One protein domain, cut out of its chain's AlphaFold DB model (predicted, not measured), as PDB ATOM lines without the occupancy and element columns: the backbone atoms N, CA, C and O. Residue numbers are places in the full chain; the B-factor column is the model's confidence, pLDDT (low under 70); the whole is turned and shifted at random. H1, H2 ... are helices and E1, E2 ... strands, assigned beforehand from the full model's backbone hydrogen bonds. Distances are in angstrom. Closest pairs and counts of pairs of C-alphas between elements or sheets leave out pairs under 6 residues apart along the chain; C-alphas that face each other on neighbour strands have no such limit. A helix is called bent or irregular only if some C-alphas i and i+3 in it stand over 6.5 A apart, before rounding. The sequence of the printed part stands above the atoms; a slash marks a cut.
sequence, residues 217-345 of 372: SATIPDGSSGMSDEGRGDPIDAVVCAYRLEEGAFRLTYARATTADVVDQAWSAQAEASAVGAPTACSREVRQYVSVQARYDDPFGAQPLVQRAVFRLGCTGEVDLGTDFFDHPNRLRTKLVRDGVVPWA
ATOM      1  N   SER A 217     116.869 152.875 150.490       96.62
ATOM      2  CA  SER A 217     117.213 151.578 151.052       96.62
ATOM      3  C   SER A 217     116.216 151.193 152.140       96.62
ATOM      4  O   SER A 217     115.902 151.987 153.024       96.62
ATOM      5  N   ALA A 218     115.730 149.955 152.115       96.56
ATOM      6  CA  ALA A 218     114.826 149.457 153.152       96.56
ATOM      7  C   ALA A 218     115.547 149.231 154.494       96.56
ATOM      8  O   ALA A 218     114.941 149.322 155.559       96.56
ATOM      9  N   THR A 219     116.846 148.926 154.452       95.75
ATOM     10  CA  THR A 219     117.653 148.599 155.632       95.75
ATOM     11  C   THR A 219     119.036 149.236 155.551       95.75
ATOM     12  O   THR A 219     119.498 149.663 154.494       95.75
ATOM     13  N   ILE A 220     119.718 149.316 156.692       95.12
ATOM     14  CA  ILE A 220     121.129 149.702 156.723       95.12
ATOM     15  C   ILE A 220     121.940 148.479 156.271       95.12
ATOM     16  O   ILE A 220     121.795 147.427 156.902       95.12
ATOM     17  N   PRO A 221     122.775 148.580 155.220       95.88
ATOM     18  CA  PRO A 221     123.617 147.466 154.811       95.88
ATOM     19  C   PRO A 221     124.632 147.127 155.906       95.88
ATOM     20  O   PRO A 221     124.977 147.954 156.755       95.88
ATOM     21  N   ASP A 222     125.135 145.901 155.873       94.25
ATOM     22  CA  ASP A 222     126.278 145.524 156.693       94.25
ATOM     23  C   ASP A 222     127.579 146.049 156.068       94.25
ATOM     24  O   ASP A 222     127.692 146.186 154.840       94.25
ATOM     25  N   GLY A 223     128.557 146.339 156.930       93.75
ATOM     26  CA  GLY A 223     129.926 146.587 156.499       93.75
ATOM     27  C   GLY A 223     130.528 145.348 155.836       93.75
ATOM     28  O   GLY A 223     130.049 144.226 156.018       93.75
ATOM     29  N   SER A 224     131.581 145.553 155.058       93.75
ATOM     30  CA  SER A 224     132.296 144.490 154.357       93.75
ATOM     31  C   SER A 224     133.766 144.859 154.213       93.75
ATOM     32  O   SER A 224     134.093 146.005 153.915       93.75
ATOM     33  N   SER A 225     134.662 143.895 154.388       90.81
ATOM     34  CA  SER A 225     136.095 144.075 154.136       90.81
ATOM     35  C   SER A 225     136.483 143.746 152.693       90.81
ATOM     36  O   SER A 225     137.454 144.313 152.209       90.81
ATOM     37  N   GLY A 226     135.712 142.886 152.009       85.00
ATOM     38  CA  GLY A 226     135.908 142.512 150.603       85.00
ATOM     39  C   GLY A 226     137.362 142.206 150.257       85.00
ATOM     40  O   GLY A 226     138.004 143.005 149.583       85.00
ATOM     41  N   MET A 227     137.881 141.076 150.729       86.94
ATOM     42  CA  MET A 227     139.269 140.670 150.511       86.94
ATOM     43  C   MET A 227     139.323 139.187 150.133       86.94
ATOM     44  O   MET A 227     138.600 138.387 150.728       86.94
ATOM     45  N   SER A 228     140.147 138.845 149.141       88.06
ATOM     46  CA  SER A 228     140.516 137.461 148.809       88.06
ATOM     47  C   SER A 228     141.840 137.077 149.489       88.06
ATOM     48  O   SER A 228     142.527 137.952 150.026       88.06
ATOM     49  N   ASP A 229     142.228 135.797 149.443       87.12
ATOM     50  CA  ASP A 229     143.545 135.343 149.929       87.12
ATOM     51  C   ASP A 229     144.697 136.055 149.191       87.12
ATOM     52  O   ASP A 229     145.766 136.303 149.753       87.12
ATOM     53  N   GLU A 230     144.462 136.434 147.936       89.00
ATOM     54  CA  GLU A 230     145.397 137.140 147.068       89.00
ATOM     55  C   GLU A 230     145.320 138.671 147.206       89.00
ATOM     56  O   GLU A 230     146.117 139.393 146.603       89.00
ATOM     57  N   GLY A 231     144.399 139.177 148.032       89.38
ATOM     58  CA  GLY A 231     144.172 140.600 148.267       89.38
ATOM     59  C   GLY A 231     143.040 141.184 147.419       89.38
ATOM     60  O   GLY A 231     142.039 140.524 147.144       89.38
ATOM     61  N   ARG A 232     143.158 142.465 147.066       93.25
ATOM     62  CA  ARG A 232     142.217 143.175 146.187       93.25
ATOM     63  C   ARG A 232     142.914 143.483 144.867       93.25
ATOM     64  O   ARG A 232     144.085 143.861 144.892       93.25
ATOM     65  N   GLY A 233     142.211 143.293 143.751       94.88
ATOM     66  CA  GLY A 233     142.679 143.700 142.430       94.88
ATOM     67  C   GLY A 233     142.543 145.204 142.202       94.88
ATOM     68  O   GLY A 233     142.486 145.993 143.149       94.88
ATOM     69  N   ASP A 234     142.483 145.594 140.931       96.38
ATOM     70  CA  ASP A 234     142.343 146.994 140.538       96.38
ATOM     71  C   ASP A 234     140.986 147.566 140.997       96.38
ATOM     72  O   ASP A 234     139.979 146.849 141.031       96.38
ATOM     73  N   PRO A 235     140.925 148.848 141.401       96.81
ATOM     74  CA  PRO A 235     139.668 149.477 141.780       96.81
ATOM     75  C   PRO A 235     138.761 149.662 140.555       96.81
ATOM     76  O   PRO A 235     139.185 150.215 139.542       96.81
ATOM     77  N   ILE A 236     137.500 149.245 140.681       96.44
ATOM     78  CA  ILE A 236     136.458 149.403 139.657       96.44
ATOM     79  C   ILE A 236     135.757 150.748 139.846       96.44
ATOM     80  O   ILE A 236     135.725 151.573 138.941       96.44
ATOM     81  N   ASP A 237     135.196 150.976 141.036       96.12
ATOM     82  CA  ASP A 237     134.537 152.227 141.407       96.12
ATOM     83  C   ASP A 237     134.586 152.468 142.918       96.12
ATOM     84  O   ASP A 237     134.909 151.577 143.712       96.12
ATOM     85  N   ALA A 238     134.269 153.698 143.320       96.12
ATOM     86  CA  ALA A 238     134.086 154.056 144.713       96.12
ATOM     87  C   ALA A 238     133.017 155.139 144.875       96.12
ATOM     88  O   ALA A 238     132.947 156.095 144.104       96.12
ATOM     89  N   VAL A 239     132.188 154.999 145.908       96.00
ATOM     90  CA  VAL A 239     131.030 155.860 146.157       96.00
ATOM     91  C   VAL A 239     130.839 156.159 147.641       96.00
ATOM     92  O   VAL A 239     131.161 155.356 148.524       96.00
ATOM     93  N   VAL A 240     130.263 157.327 147.911       94.12
ATOM     94  CA  VAL A 240     129.784 157.757 149.226       94.12
ATOM     95  C   VAL A 240     128.286 157.985 149.115       94.12
ATOM     96  O   VAL A 240     127.859 158.862 148.370       94.12
ATOM     97  N   CYS A 241     127.496 157.223 149.865       95.62
ATOM     98  CA  CYS A 241     126.039 157.326 149.881       95.62
ATOM     99  C   CYS A 241     125.559 157.624 151.301       95.62
ATOM    100  O   CYS A 241     125.809 156.843 152.219       95.62
ATOM    101  N   ALA A 242     124.859 158.733 151.496       93.31
ATOM    102  CA  ALA A 242     124.315 159.149 152.778       93.31
ATOM    103  C   ALA A 242     122.790 159.065 152.746       93.31
ATOM    104  O   ALA A 242     122.164 159.503 151.782       93.31
ATOM    105  N   TYR A 243     122.200 158.518 153.802       93.88
ATOM    106  CA  TYR A 243     120.775 158.245 153.869       93.88
ATOM    107  C   TYR A 243     120.144 158.714 155.176       93.88
ATOM    108  O   TYR A 243     120.782 158.709 156.233       93.88
ATOM    109  N   ARG A 244     118.844 159.017 155.115       91.81
ATOM    110  CA  ARG A 244     117.997 159.403 156.246       91.81
ATOM    111  C   ARG A 244     116.708 158.584 156.286       91.81
ATOM    112  O   ARG A 244     116.065 158.386 155.268       91.81
ATOM    113  N   LEU A 245     116.314 158.147 157.477       92.62
ATOM    114  CA  LEU A 245     115.062 157.442 157.725       92.62
ATOM    115  C   LEU A 245     113.864 158.398 157.603       92.62
ATOM    116  O   LEU A 245     113.688 159.295 158.437       92.62
ATOM    117  N   GLU A 246     113.030 158.147 156.602       90.25
ATOM    118  CA  GLU A 246     111.792 158.848 156.269       90.25
ATOM    119  C   GLU A 246     110.707 157.812 155.971       90.25
ATOM    120  O   GLU A 246     110.933 156.876 155.211       90.25
ATOM    121  N   GLU A 247     109.542 157.936 156.610       91.00
ATOM    122  CA  GLU A 247     108.376 157.072 156.338       91.00
ATOM    123  C   GLU A 247     108.660 155.552 156.386       91.00
ATOM    124  O   GLU A 247     107.982 154.750 155.750       91.00
ATOM    125  N   GLY A 248     109.652 155.133 157.180       93.25
ATOM    126  CA  GLY A 248     110.029 153.726 157.345       93.25
ATOM    127  C   GLY A 248     111.071 153.202 156.351       93.25
ATOM    128  O   GLY A 248     111.423 152.027 156.437       93.25
ATOM    129  N   ALA A 249     111.605 154.043 155.462       95.50
ATOM    130  CA  ALA A 249     112.714 153.709 154.570       95.50
ATOM    131  C   ALA A 249     113.854 154.731 154.682       95.50
ATOM    132  O   ALA A 249     113.662 155.875 155.084       95.50
ATOM    133  N   PHE A 250     115.070 154.328 154.334       95.44
ATOM    134  CA  PHE A 250     116.213 155.227 154.266       95.44
ATOM    135  C   PHE A 250     116.264 155.885 152.887       95.44
ATOM    136  O   PHE A 250     116.632 155.236 151.915       95.44
ATOM    137  N   ARG A 251     115.902 157.164 152.792       94.69
ATOM    138  CA  ARG A 251     115.996 157.967 151.567       94.69
ATOM    139  C   ARG A 251     117.398 158.541 151.415       94.69
ATOM    140  O   ARG A 251     118.007 158.940 152.408       94.69
ATOM    141  N   LEU A 252     117.915 158.563 150.192       93.94
ATOM    142  CA  LEU A 252     119.206 159.165 149.877       93.94
ATOM    143  C   LEU A 252     119.165 160.678 150.141       93.94
ATOM    144  O   LEU A 252     118.227 161.360 149.745       93.94
ATOM    145  N   THR A 253     120.187 161.218 150.792       90.88
ATOM    146  CA  THR A 253     120.323 162.660 151.067       90.88
ATOM    147  C   THR A 253     121.591 163.260 150.465       90.88
ATOM    148  O   THR A 253     121.679 164.479 150.306       90.88
ATOM    149  N   TYR A 254     122.572 162.414 150.142       89.69
ATOM    150  CA  TYR A 254     123.815 162.784 149.476       89.69
ATOM    151  C   TYR A 254     124.436 161.561 148.795       89.69
ATOM    152  O   TYR A 254     124.438 160.469 149.362       89.69
ATOM    153  N   ALA A 255     124.985 161.758 147.606       91.75
ATOM    154  CA  ALA A 255     125.677 160.758 146.822       91.75
ATOM    155  C   ALA A 255     126.847 161.401 146.088       91.75
ATOM    156  O   ALA A 255     126.731 162.507 145.562       91.75
ATOM    157  N   ARG A 256     127.975 160.694 146.042       89.88
ATOM    158  CA  ARG A 256     129.169 161.158 145.341       89.88
ATOM    159  C   ARG A 256     130.021 159.981 144.881       89.88
ATOM    160  O   ARG A 256     130.336 159.108 145.689       89.88
ATOM    161  N   ALA A 257     130.452 160.014 143.621       91.69
ATOM    162  CA  ALA A 257     131.571 159.203 143.151       91.69
ATOM    163  C   ALA A 257     132.889 159.721 143.752       91.69
ATOM    164  O   ALA A 257     133.123 160.929 143.848       91.69
ATOM    165  N   THR A 258     133.745 158.807 144.189       92.25
ATOM    166  CA  THR A 258     135.036 159.096 144.824       92.25
ATOM    167  C   THR A 258     136.103 158.123 144.315       92.25
ATOM    168  O   THR A 258     135.879 157.399 143.349       92.25
ATOM    169  N   THR A 259     137.279 158.104 144.939       94.69
ATOM    170  CA  THR A 259     138.350 157.150 144.631       94.69
ATOM    171  C   THR A 259     138.438 156.047 145.681       94.69
ATOM    172  O   THR A 259     138.069 156.235 146.844       94.69
ATOM    173  N   ALA A 260     138.978 154.896 145.283       96.06
ATOM    174  CA  ALA A 260     139.272 153.797 146.199       96.06
ATOM    175  C   ALA A 260     140.197 154.229 147.352       96.06
ATOM    176  O   ALA A 260     139.942 153.861 148.494       96.06
ATOM    177  N   ASP A 261     141.170 155.112 147.094       95.38
ATOM    178  CA  ASP A 261     142.056 155.667 148.127       95.38
ATOM    179  C   ASP A 261     141.294 156.361 149.267       95.38
ATOM    180  O   ASP A 261     141.672 156.242 150.431       95.38
ATOM    181  N   VAL A 262     140.210 157.085 148.956       92.50
ATOM    182  CA  VAL A 262     139.368 157.740 149.972       92.50
ATOM    183  C   VAL A 262     138.663 156.700 150.843       92.50
ATOM    184  O   VAL A 262     138.574 156.869 152.062       92.50
ATOM    185  N   VAL A 263     138.179 155.619 150.229       94.75
ATOM    186  CA  VAL A 263     137.524 154.510 150.933       94.75
ATOM    187  C   VAL A 263     138.528 153.767 151.810       94.75
ATOM    188  O   VAL A 263     138.244 153.523 152.981       94.75
ATOM    189  N   ASP A 264     139.717 153.484 151.283       94.56
ATOM    190  CA  ASP A 264     140.799 152.808 151.995       94.56
ATOM    191  C   ASP A 264     141.290 153.612 153.199       94.56
ATOM    192  O   ASP A 264     141.424 153.064 154.294       94.56
ATOM    193  N   GLN A 265     141.497 154.923 153.041       93.00
ATOM    194  CA  GLN A 265     141.864 155.807 154.151       93.00
ATOM    195  C   GLN A 265     140.788 155.811 155.241       93.00
ATOM    196  O   GLN A 265     141.101 155.669 156.427       93.00
ATOM    197  N   ALA A 266     139.519 155.933 154.846       91.06
ATOM    198  CA  ALA A 266     138.398 155.931 155.776       91.06
ATOM    199  C   ALA A 266     138.284 154.602 156.533       91.06
ATOM    200  O   ALA A 266     138.076 154.592 157.748       91.06
ATOM    201  N   TRP A 267     138.442 153.484 155.824       93.81
ATOM    202  CA  TRP A 267     138.367 152.145 156.392       93.81
ATOM    203  C   TRP A 267     139.529 151.880 157.356       93.81
ATOM    204  O   TRP A 267     139.285 151.501 158.502       93.81
ATOM    205  N   SER A 268     140.775 152.144 156.943       91.88
ATOM    206  CA  SER A 268     141.966 151.907 157.771       91.88
ATOM    207  C   SER A 268     141.946 152.724 159.060       91.88
ATOM    208  O   SER A 268     142.173 152.169 160.135       91.88
ATOM    209  N   ALA A 269     141.579 154.007 158.994       90.50
ATOM    210  CA  ALA A 269     141.479 154.847 160.187       90.50
ATOM    211  C   ALA A 269     140.457 154.304 161.208       90.50
ATOM    212  O   ALA A 269     140.684 154.351 162.418       90.50
ATOM    213  N   GLN A 270     139.334 153.745 160.742       90.31
ATOM    214  CA  GLN A 270     138.342 153.120 161.624       90.31
ATOM    215  C   GLN A 270     138.821 151.767 162.166       90.31
ATOM    216  O   GLN A 270     138.613 151.455 163.344       90.31
ATOM    217  N   ALA A 271     139.487 150.963 161.336       89.12
ATOM    218  CA  ALA A 271     140.048 149.684 161.753       89.12
ATOM    219  C   ALA A 271     141.080 149.871 162.880       89.12
ATOM    220  O   ALA A 271     140.988 149.201 163.909       89.12
ATOM    221  N   GLU A 272     141.975 150.854 162.758       87.69
ATOM    222  CA  GLU A 272     142.950 151.206 163.798       87.69
ATOM    223  C   GLU A 272     142.275 151.665 165.102       87.69
ATOM    224  O   GLU A 272     142.662 151.250 166.199       87.69
ATOM    225  N   ALA A 273     141.202 152.456 165.002       81.44
ATOM    226  CA  ALA A 273     140.434 152.920 166.158       81.44
ATOM    227  C   ALA A 273     139.689 151.798 166.904       81.44
ATOM    228  O   ALA A 273     139.401 151.925 168.098       81.44
ATOM    229  N   SER A 274     139.393 150.683 166.232       70.19
ATOM    230  CA  SER A 274     138.645 149.548 166.799       70.19
ATOM    231  C   SER A 274     139.355 148.904 167.997       70.19
ATOM    232  O   SER A 274     138.705 148.326 168.872       70.19
ATOM    233  N   ALA A 275     140.677 149.069 168.103       63.97
ATOM    234  CA  ALA A 275     141.466 148.618 169.249       63.97
ATOM    235  C   ALA A 275     141.104 149.332 170.573       63.97
ATOM    236  O   ALA A 275     141.483 148.868 171.650       63.97
ATOM    237  N   VAL A 276     140.358 150.444 170.521       60.03
ATOM    238  CA  VAL A 276     140.111 151.352 171.659       60.03
ATOM    239  C   VAL A 276     138.805 151.032 172.422       60.03
ATOM    240  O   VAL A 276     138.510 151.635 173.456       60.03
ATOM    241  N   GLY A 277     138.049 150.012 171.996       57.94
ATOM    242  CA  GLY A 277     136.936 149.426 172.755       57.94
ATOM    243  C   GLY A 277     135.539 149.686 172.182       57.94
ATOM    244  O   GLY A 277     135.320 150.582 171.370       57.94
ATOM    245  N   ALA A 278     134.574 148.872 172.625       62.50
ATOM    246  CA  ALA A 278     133.233 148.812 172.044       62.50
ATOM    247  C   ALA A 278     132.449 150.140 172.163       62.50
ATOM    248  O   ALA A 278     132.598 150.872 173.155       62.50
ATOM    249  N   PRO A 279     131.567 150.445 171.193       63.56
ATOM    250  CA  PRO A 279     130.652 151.576 171.294       63.56
ATOM    251  C   PRO A 279     129.743 151.443 172.524       63.56
ATOM    252  O   PRO A 279     129.331 150.349 172.923       63.56
ATOM    253  N   THR A 280     129.422 152.577 173.148       64.06
ATOM    254  CA  THR A 280     128.454 152.607 174.248       64.06
ATOM    255  C   THR A 280     127.081 152.301 173.666       64.06
ATOM    256  O   THR A 280     126.619 153.021 172.784       64.06
ATOM    257  N   ALA A 281     126.415 151.253 174.159       60.88
ATOM    258  CA  ALA A 281     125.075 150.889 173.710       60.88
ATOM    259  C   ALA A 281     124.100 152.067 173.907       60.88
ATOM    260  O   ALA A 281     123.624 152.310 175.017       60.88
ATOM    261  N   CYS A 282     123.804 152.802 172.833       66.50
ATOM    262  CA  CYS A 282     122.699 153.749 172.798       66.50
ATOM    263  C   CYS A 282     121.502 153.037 172.175       66.50
ATOM    264  O   CYS A 282     121.585 152.538 171.060       66.50
ATOM    265  N   SER A 283     120.380 152.988 172.887       66.38
ATOM    266  CA  SER A 283     119.161 152.323 172.414       66.38
ATOM    267  C   SER A 283     118.328 153.182 171.456       66.38
ATOM    268  O   SER A 283     117.140 152.913 171.293       66.38
ATOM    269  N   ARG A 284     118.884 154.269 170.906       76.25
ATOM    270  CA  ARG A 284     118.152 155.106 169.952       76.25
ATOM    271  C   ARG A 284     118.204 154.459 168.576       76.25
ATOM    272  O   ARG A 284     119.241 153.948 168.164       76.25
ATOM    273  N   GLU A 285     117.071 154.499 167.895       84.81
ATOM    274  CA  GLU A 285     116.949 154.108 166.498       84.81
ATOM    275  C   GLU A 285     117.917 154.928 165.635       84.81
ATOM    276  O   GLU A 285     118.020 156.150 165.789       84.81
ATOM    277  N   VAL A 286     118.654 154.250 164.753       87.25
ATOM    278  CA  VAL A 286     119.552 154.901 163.796       87.25
ATOM    279  C   VAL A 286     118.689 155.551 162.723       87.25
ATOM    280  O   VAL A 286     118.019 154.862 161.961       87.25
ATOM    281  N   ARG A 287     118.705 156.884 162.670       90.31
ATOM    282  CA  ARG A 287     117.914 157.652 161.697       90.31
ATOM    283  C   ARG A 287     118.711 158.074 160.475       90.31
ATOM    284  O   ARG A 287     118.116 158.564 159.525       90.31
ATOM    285  N   GLN A 288     120.029 157.925 160.500       90.06
ATOM    286  CA  GLN A 288     120.911 158.313 159.408       90.06
ATOM    287  C   GLN A 288     122.079 157.339 159.307       90.06
ATOM    288  O   GLN A 288     122.588 156.864 160.326       90.06
ATOM    289  N   TYR A 289     122.531 157.065 158.089       93.44
ATOM    290  CA  TYR A 289     123.786 156.354 157.889       93.44
ATOM    291  C   TYR A 289     124.522 156.848 156.648       93.44
ATOM    292  O   TYR A 289     123.910 157.391 155.733       93.44
ATOM    293  N   VAL A 290     125.834 156.637 156.624       94.06
ATOM    294  CA  VAL A 290     126.675 156.815 155.438       94.06
ATOM    295  C   VAL A 290     127.301 155.475 155.089       94.06
ATOM    296  O   VAL A 290     127.810 154.780 155.963       94.06
ATOM    297  N   SER A 291     127.247 155.098 153.821       96.06
ATOM    298  CA  SER A 291     127.985 153.979 153.253       96.06
ATOM    299  C   SER A 291     129.122 154.541 152.416       96.06
ATOM    300  O   SER A 291     128.875 155.258 151.449       96.06
ATOM    301  N   VAL A 292     130.353 154.208 152.787       96.25
ATOM    302  CA  VAL A 292     131.561 154.527 152.020       96.25
ATOM    303  C   VAL A 292     132.074 153.211 151.465       96.25
ATOM    304  O   VAL A 292     132.412 152.310 152.236       96.25
ATOM    305  N   GLN A 293     132.036 153.063 150.145       97.44
ATOM    306  CA  GLN A 293     132.230 151.778 149.483       97.44
ATOM    307  C   GLN A 293     133.148 151.905 148.276       97.44
ATOM    308  O   GLN A 293     133.026 152.859 147.518       97.44
ATOM    309  N   ALA A 294     133.989 150.897 148.064       97.75
ATOM    310  CA  ALA A 294     134.710 150.673 146.820       97.75
ATOM    311  C   ALA A 294     134.518 149.230 146.342       97.75
ATOM    312  O   ALA A 294     134.395 148.304 147.157       97.75
ATOM    313  N   ARG A 295     134.476 149.051 145.021       97.50
ATOM    314  CA  ARG A 295     134.527 147.744 144.361       97.50
ATOM    315  C   ARG A 295     135.898 147.543 143.738       97.50
ATOM    316  O   ARG A 295     136.464 148.476 143.178       97.50
ATOM    317  N   TYR A 296     136.397 146.320 143.816       97.31
ATOM    318  CA  TYR A 296     137.691 145.925 143.278       97.31
ATOM    319  C   TYR A 296     137.522 144.686 142.415       97.31
ATOM    320  O   TYR A 296     136.667 143.841 142.700       97.31
ATOM    321  N   ASP A 297     138.357 144.559 141.395       97.06
ATOM    322  CA  ASP A 297     138.479 143.319 140.650       97.06
ATOM    323  C   ASP A 297     138.911 142.184 141.584       97.06
ATOM    324  O   ASP A 297     139.740 142.356 142.486       97.06
ATOM    325  N   ASP A 298     138.335 141.009 141.351       95.25
ATOM    326  CA  ASP A 298     138.789 139.760 141.942       95.25
ATOM    327  C   ASP A 298     139.481 138.947 140.838       95.25
ATOM    328  O   ASP A 298     138.796 138.316 140.030       95.25
ATOM    329  N   PRO A 299     140.822 138.967 140.740       91.00
ATOM    330  CA  PRO A 299     141.526 138.284 139.656       91.00
ATOM    331  C   PRO A 299     141.334 136.758 139.668       91.00
ATOM    332  O   PRO A 299     141.640 136.101 138.669       91.00
ATOM    333  N   PHE A 300     140.832 136.191 140.771       91.38
ATOM    334  CA  PHE A 300     140.620 134.753 140.938       91.38
ATOM    335  C   PHE A 300     139.149 134.380 141.185       91.38
ATOM    336  O   PHE A 300     138.778 133.214 141.028       91.38
ATOM    337  N   GLY A 301     138.303 135.352 141.522       91.25
ATOM    338  CA  GLY A 301     136.865 135.197 141.701       91.25
ATOM    339  C   GLY A 301     136.033 135.602 140.485       91.25
ATOM    340  O   GLY A 301     136.482 136.248 139.545       91.25
ATOM    341  N   ALA A 302     134.762 135.196 140.497       90.75
ATOM    342  CA  ALA A 302     133.805 135.525 139.436       90.75
ATOM    343  C   ALA A 302     133.003 136.808 139.717       90.75
ATOM    344  O   ALA A 302     132.112 137.153 138.940       90.75
ATOM    345  N   GLN A 303     133.231 137.456 140.862       94.12
ATOM    346  CA  GLN A 303     132.476 138.616 141.333       94.12
ATOM    347  C   GLN A 303     133.441 139.653 141.911       94.12
ATOM    348  O   GLN A 303     134.387 139.255 142.584       94.12
ATOM    349  N   PRO A 304     133.186 140.958 141.719       96.56
ATOM    350  CA  PRO A 304     133.974 142.001 142.357       96.56
ATOM    351  C   PRO A 304     133.997 141.887 143.883       96.56
ATOM    352  O   PRO A 304     132.972 141.614 144.520       96.56
ATOM    353  N   LEU A 305     135.147 142.192 144.478       95.88
ATOM    354  CA  LEU A 305     135.279 142.361 145.921       95.88
ATOM    355  C   LEU A 305     134.685 143.708 146.336       95.88
ATOM    356  O   LEU A 305     134.877 144.720 145.667       95.88
ATOM    357  N   VAL A 306     133.974 143.735 147.465       96.19
ATOM    358  CA  VAL A 306     133.332 144.952 147.983       96.19
ATOM    359  C   VAL A 306     133.880 145.294 149.357       96.19
ATOM    360  O   VAL A 306     133.584 144.599 150.332       96.19
ATOM    361  N   GLN A 307     134.598 146.409 149.456       96.19
ATOM    362  CA  GLN A 307     134.943 147.008 150.740       96.19
ATOM    363  C   GLN A 307     133.926 148.103 151.058       96.19
ATOM    364  O   GLN A 307     133.693 149.000 150.252       96.19
ATOM    365  N   ARG A 308     133.305 148.031 152.233       96.75
ATOM    366  CA  ARG A 308     132.277 148.959 152.694       96.75
ATOM    367  C   ARG A 308     132.443 149.253 154.178       96.75
ATOM    368  O   ARG A 308     132.319 148.354 155.007       96.75
ATOM    369  N   ALA A 309     132.609 150.527 154.505       95.69
ATOM    370  CA  ALA A 309     132.439 151.042 155.856       95.69
ATOM    371  C   ALA A 309     131.047 151.677 155.990       95.69
ATOM    372  O   ALA A 309     130.672 152.544 155.196       95.69
ATOM    373  N   VAL A 310     130.271 151.247 156.990       95.44
ATOM    374  CA  VAL A 310     128.919 151.766 157.245       95.44
ATOM    375  C   VAL A 310     128.897 152.561 158.541       95.44
ATOM    376  O   VAL A 310     128.961 152.010 159.637       95.44
ATOM    377  N   PHE A 311     128.754 153.871 158.405       92.75
ATOM    378  CA  PHE A 311     128.730 154.850 159.479       92.75
ATOM    379  C   PHE A 311     127.289 155.073 159.927       92.75
ATOM    380  O   PHE A 311     126.511 155.748 159.258       92.75
ATOM    381  N   ARG A 312     126.907 154.510 161.068       90.94
ATOM    382  CA  ARG A 312     125.594 154.682 161.694       90.94
ATOM    383  C   ARG A 312     125.613 155.936 162.550       90.94
ATOM    384  O   ARG A 312     126.193 155.967 163.640       90.94
ATOM    385  N   LEU A 313     124.976 156.979 162.037       85.19
ATOM    386  CA  LEU A 313     124.983 158.302 162.636       85.19
ATOM    387  C   LEU A 313     123.888 158.357 163.714       85.19
ATOM    388  O   LEU A 313     122.694 158.206 163.452       85.19
ATOM    389  N   GLY A 314     124.327 158.495 164.961       77.62
ATOM    390  CA  GLY A 314     123.508 158.484 166.170       77.62
ATOM    391  C   GLY A 314     124.365 158.843 167.386       77.62
ATOM    392  O   GLY A 314     125.486 159.312 167.226       77.62
ATOM    393  N   CYS A 315     123.878 158.581 168.606       68.62
ATOM    394  CA  CYS A 315     124.415 159.148 169.860       68.62
ATOM    395  C   CYS A 315     125.950 159.212 169.978       68.62
ATOM    396  O   CYS A 315     126.466 160.213 170.454       68.62
ATOM    397  N   THR A 316     126.665 158.141 169.611       71.56
ATOM    398  CA  THR A 316     128.139 158.085 169.705       71.56
ATOM    399  C   THR A 316     128.833 157.802 168.373       71.56
ATOM    400  O   THR A 316     130.057 157.741 168.353       71.56
ATOM    401  N   GLY A 317     128.067 157.647 167.283       78.88
ATOM    402  CA  GLY A 317     128.560 157.152 165.997       78.88
ATOM    403  C   GLY A 317     129.094 155.716 166.090       78.88
ATOM    404  O   GLY A 317     130.094 155.451 166.753       78.88
ATOM    405  N   GLU A 318     128.438 154.772 165.423       87.00
ATOM    406  CA  GLU A 318     128.957 153.405 165.263       87.00
ATOM    407  C   GLU A 318     129.421 153.233 163.821       87.00
ATOM    408  O   GLU A 318     128.733 153.673 162.904       87.00
ATOM    409  N   VAL A 319     130.559 152.582 163.609       90.88
ATOM    410  CA  VAL A 319     131.001 152.181 162.272       90.88
ATOM    411  C   VAL A 319     131.049 150.660 162.211       90.88
ATOM    412  O   VAL A 319     131.713 150.038 163.038       90.88
ATOM    413  N   ASP A 320     130.318 150.073 161.264       92.69
ATOM    414  CA  ASP A 320     130.365 148.645 160.935       92.69
ATOM    415  C   ASP A 320     131.309 148.458 159.739       92.69
ATOM    416  O   ASP A 320     131.051 148.973 158.648       92.69
ATOM    417  N   LEU A 321     132.421 147.757 159.962       93.06
ATOM    418  CA  LEU A 321     133.419 147.423 158.941       93.06
ATOM    419  C   LEU A 321     133.233 145.996 158.393       93.06
ATOM    420  O   LEU A 321     134.011 145.553 157.551       93.06
ATOM    421  N   GLY A 322     132.194 145.283 158.847       89.69
ATOM    422  CA  GLY A 322     131.891 143.910 158.460       89.69
ATOM    423  C   GLY A 322     132.537 142.863 159.359       89.69
ATOM    424  O   GLY A 322     132.897 143.121 160.508       89.69
ATOM    425  N   THR A 323     132.631 141.638 158.856       81.94
ATOM    426  CA  THR A 323     133.377 140.554 159.504       81.94
ATOM    427  C   THR A 323     134.825 140.565 159.038       81.94
ATOM    428  O   THR A 323     135.103 140.798 157.861       81.94
ATOM    429  N   ASP A 324     135.740 140.297 159.963       70.12
ATOM    430  CA  ASP A 324     137.129 140.022 159.610       70.12
ATOM    431  C   ASP A 324     137.200 138.716 158.801       70.12
ATOM    432  O   ASP A 324     136.465 137.763 159.071       70.12
ATOM    433  N   PHE A 325     138.075 138.698 157.800       65.81
ATOM    434  CA  PHE A 325     138.363 137.548 156.951       65.81
ATOM    435  C   PHE A 325     138.921 136.369 157.766       65.81
ATOM    436  O   PHE A 325     138.631 135.215 157.462       65.81
ATOM    437  N   PHE A 326     139.654 136.639 158.856       62.69
ATOM    438  CA  PHE A 326     140.338 135.618 159.662       62.69
ATOM    439  C   PHE A 326     139.451 134.873 160.676       62.69
ATOM    440  O   PHE A 326     139.894 134.521 161.770       62.69
ATOM    441  N   ASP A 327     138.204 134.577 160.305       53.19
ATOM    442  CA  ASP A 327     137.337 133.637 161.034       53.19
ATOM    443  C   ASP A 327     137.009 134.072 162.479       53.19
ATOM    444  O   ASP A 327     136.620 133.284 163.348       53.19
ATOM    445  N   HIS A 328     137.148 135.370 162.766       59.25
ATOM    446  CA  HIS A 328     136.608 135.959 163.976       59.25
ATOM    447  C   HIS A 328     135.124 136.257 163.739       59.25
ATOM    448  O   HIS A 328     134.795 137.202 163.024       59.25
ATOM    449  N   PRO A 329     134.189 135.523 164.377       61.12
ATOM    450  CA  PRO A 329     132.751 135.732 164.176       61.12
ATOM    451  C   PRO A 329     132.266 137.101 164.685       61.12
ATOM    452  O   PRO A 329     131.089 137.445 164.562       61.12
ATOM    453  N   ASN A 330     133.153 137.881 165.301       72.31
ATOM    454  CA  ASN A 330     132.837 139.191 165.826       72.31
ATOM    455  C   ASN A 330     132.934 140.213 164.696       72.31
ATOM    456  O   ASN A 330     134.019 140.496 164.195       72.31
ATOM    457  N   ARG A 331     131.790 140.801 164.333       74.38
ATOM    458  CA  ARG A 331     131.757 141.985 163.471       74.38
ATOM    459  C   ARG A 331     132.660 143.073 164.042       74.38
ATOM    460  O   ARG A 331     132.548 143.406 165.227       74.38
ATOM    461  N   LEU A 332     133.499 143.646 163.190       84.06
ATOM    462  CA  LEU A 332     134.358 144.763 163.532       84.06
ATOM    463  C   LEU A 332     133.497 146.027 163.601       84.06
ATOM    464  O   LEU A 332     133.198 146.671 162.596       84.06
ATOM    465  N   ARG A 333     133.040 146.334 164.816       87.06
ATOM    466  CA  ARG A 333     132.281 147.543 165.130       87.06
ATOM    467  C   ARG A 333     133.105 148.461 166.005       87.06
ATOM    468  O   ARG A 333     133.558 148.056 167.076       87.06
ATOM    469  N   THR A 334     133.229 149.706 165.577       87.50
ATOM    470  CA  THR A 334     134.049 150.711 166.251       87.50
ATOM    471  C   THR A 334     133.294 152.007 166.474       87.50
ATOM    472  O   THR A 334     132.190 152.213 165.959       87.50
ATOM    473  N   LYS A 335     133.883 152.875 167.290       86.00
ATOM    474  CA  LYS A 335     133.435 154.255 167.427       86.00
ATOM    475  C   LYS A 335     133.901 155.051 166.222       86.00
ATOM    476  O   LYS A 335     135.024 154.880 165.764       86.00
ATOM    477  N   LEU A 336     133.053 155.971 165.787       85.69
ATOM    478  CA  LEU A 336     133.403 156.955 164.775       85.69
ATOM    479  C   LEU A 336     134.654 157.746 165.185       85.69
ATOM    480  O   LEU A 336     134.617 158.488 166.167       85.69
ATOM    481  N   VAL A 337     135.733 157.641 164.411       85.75
ATOM    482  CA  VAL A 337     136.871 158.572 164.508       85.75
ATOM    483  C   VAL A 337     136.899 159.592 163.379       85.75
ATOM    484  O   VAL A 337     136.488 159.302 162.257       85.75
ATOM    485  N   ARG A 338     137.423 160.786 163.687       84.44
ATOM    486  CA  ARG A 338     137.560 161.910 162.750       84.44
ATOM    487  C   ARG A 338     138.302 161.509 161.477       84.44
ATOM    488  O   ARG A 338     137.822 161.799 160.387       84.44
ATOM    489  N   ASP A 339     139.426 160.816 161.618       87.00
ATOM    490  CA  ASP A 339     140.284 160.440 160.487       87.00
ATOM    491  C   ASP A 339     139.605 159.436 159.550       87.00
ATOM    492  O   ASP A 339     139.900 159.397 158.364       87.00
ATOM    493  N   GLY A 340     138.623 158.685 160.054       87.75
ATOM    494  CA  GLY A 340     137.790 157.813 159.233       87.75
ATOM    495  C   GLY A 340     136.654 158.535 158.513       87.75
ATOM    496  O   GLY A 340     135.949 157.909 157.729       87.75
ATOM    497  N   VAL A 341     136.436 159.822 158.795       87.25
ATOM    498  CA  VAL A 341     135.391 160.628 158.158       87.25
ATOM    499  C   VAL A 341     135.961 161.663 157.209       87.25
ATOM    500  O   VAL A 341     135.485 161.784 156.084       87.25
ATOM    501  N   VAL A 342     136.991 162.386 157.655       85.44
ATOM    502  CA  VAL A 342     137.614 163.470 156.892       85.44
ATOM    503  C   VAL A 342     137.803 163.096 155.417       85.44
ATOM    504  O   VAL A 342     137.263 163.834 154.607       85.44
ATOM    505  N   PRO A 343     138.400 161.951 155.025       86.38
ATOM    506  CA  PRO A 343     138.697 161.648 153.620       86.38
ATOM    507  C   PRO A 343     137.519 161.779 152.644       86.38
ATOM    508  O   PRO A 343     137.708 162.221 151.515       86.38
ATOM    509  N   TRP A 344     136.304 161.419 153.062       86.81
ATOM    510  CA  TRP A 344     135.101 161.489 152.219       86.81
ATOM    511  C   TRP A 344     134.188 162.670 152.556       86.81
ATOM    512  O   TRP A 344     133.263 162.976 151.803       86.81
ATOM    513  N   ALA A 345     134.450 163.333 153.677       78.75
ATOM    514  CA  ALA A 345     133.722 164.490 154.161       78.75
ATOM    515  C   ALA A 345     134.419 165.820 153.834       78.75
ATOM    516  O   ALA A 345     133.991 166.847 154.342       78.75
TER     517      ALA A 345
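What this domain is: This is residues 217 to 345 of the 372 residues of an uncharacterized protein of Nocardioides caeni (UniProt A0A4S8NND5). A twisted six-stranded sheet has the long helix H1 slanted over one face, while residues 220 to 225 of the opening stretch cross its other face. The short helix H2 sits beside H1 at the last printed residues. The printed part has 129 residues, in the order E1 E2 H1 E3 E4 E5 E6 H2; the sheet, E2 - E1 - E3 - E4 - E5 - E6, is all antiparallel. The class is mixed, helices and strands; the whole is compact, with a radius of gyration of the C-alphas of 14.4 A and spans of 42 by 30 by 25 A.

Where its parts are: Residues 217 to 234 hold no named element. E1, residues 235 to 246, begins at C-alpha 235 (139.668, 149.477, 141.780) and is 32.8 A long. E2, residues 249 to 257, bends by 59 degrees at residue 253. H1, residues 260 to 276, is 25.6 A long and neither bent nor irregular, but only just: C-alphas 272 and 275 are 6.2 A apart. E3 is residues 288 to 296, 26.4 A; E4 305 to 313, 25.3 A; E5 318 to 323; E6 331 to 335. H2, residues 342 to 345, ends at C-alpha 345 (133.722, 164.490, 154.161).

How they stand to each other: E1 and E2 form a hairpin, with N 242 and O 254 2.8 A apart, within hydrogen-bond range. E1 and E3 have N 241 and O 291 at 2.9 A. E3 E4 E5 E6 are a meander, each strand the antiparallel neighbour of the one before, with N 292 and O 309 at 2.9 A, N 310 and O 320 at 2.9 A, and N 319 and O 334 at 2.9 A. E2, H1, E3 are a split strand-helix-strand unit, two strands running the same way with E1 between them, its crossover right-handed. H1 on one face of the sheet makes two layers, at a height over the sheet of 7.9 A; it is over E3, E4, E5 and, only just, with 3 C-alphas, E6. It is only just slantwise to the strands, at 59 degrees to E3 on the local plane. The closest C-alphas of H1 and E6 are those of Ser 274 and Thr 334, 4.8 A. H1 touches H2 with residues 262 to 266 alone, the closest C-alphas being those of Val 262 and Pro 343, 5.4 A. H2 only grazes the sheet, with residues 344 to 345. In H1 11 of 13 O i to N i+4 pairs are within hydrogen-bond range; H2 is too short for such a pair.

The domain as a whole: The two C-alphas farthest apart, those of Glu 230 and Glu 247, are 43.1 A apart. The printed part has no cut, and the link from H1 to E3, 11 residues, is long. The mean pLDDT of the printed part is 87.3; residues 275 to 283, 315 and 325 to 329 are under 70.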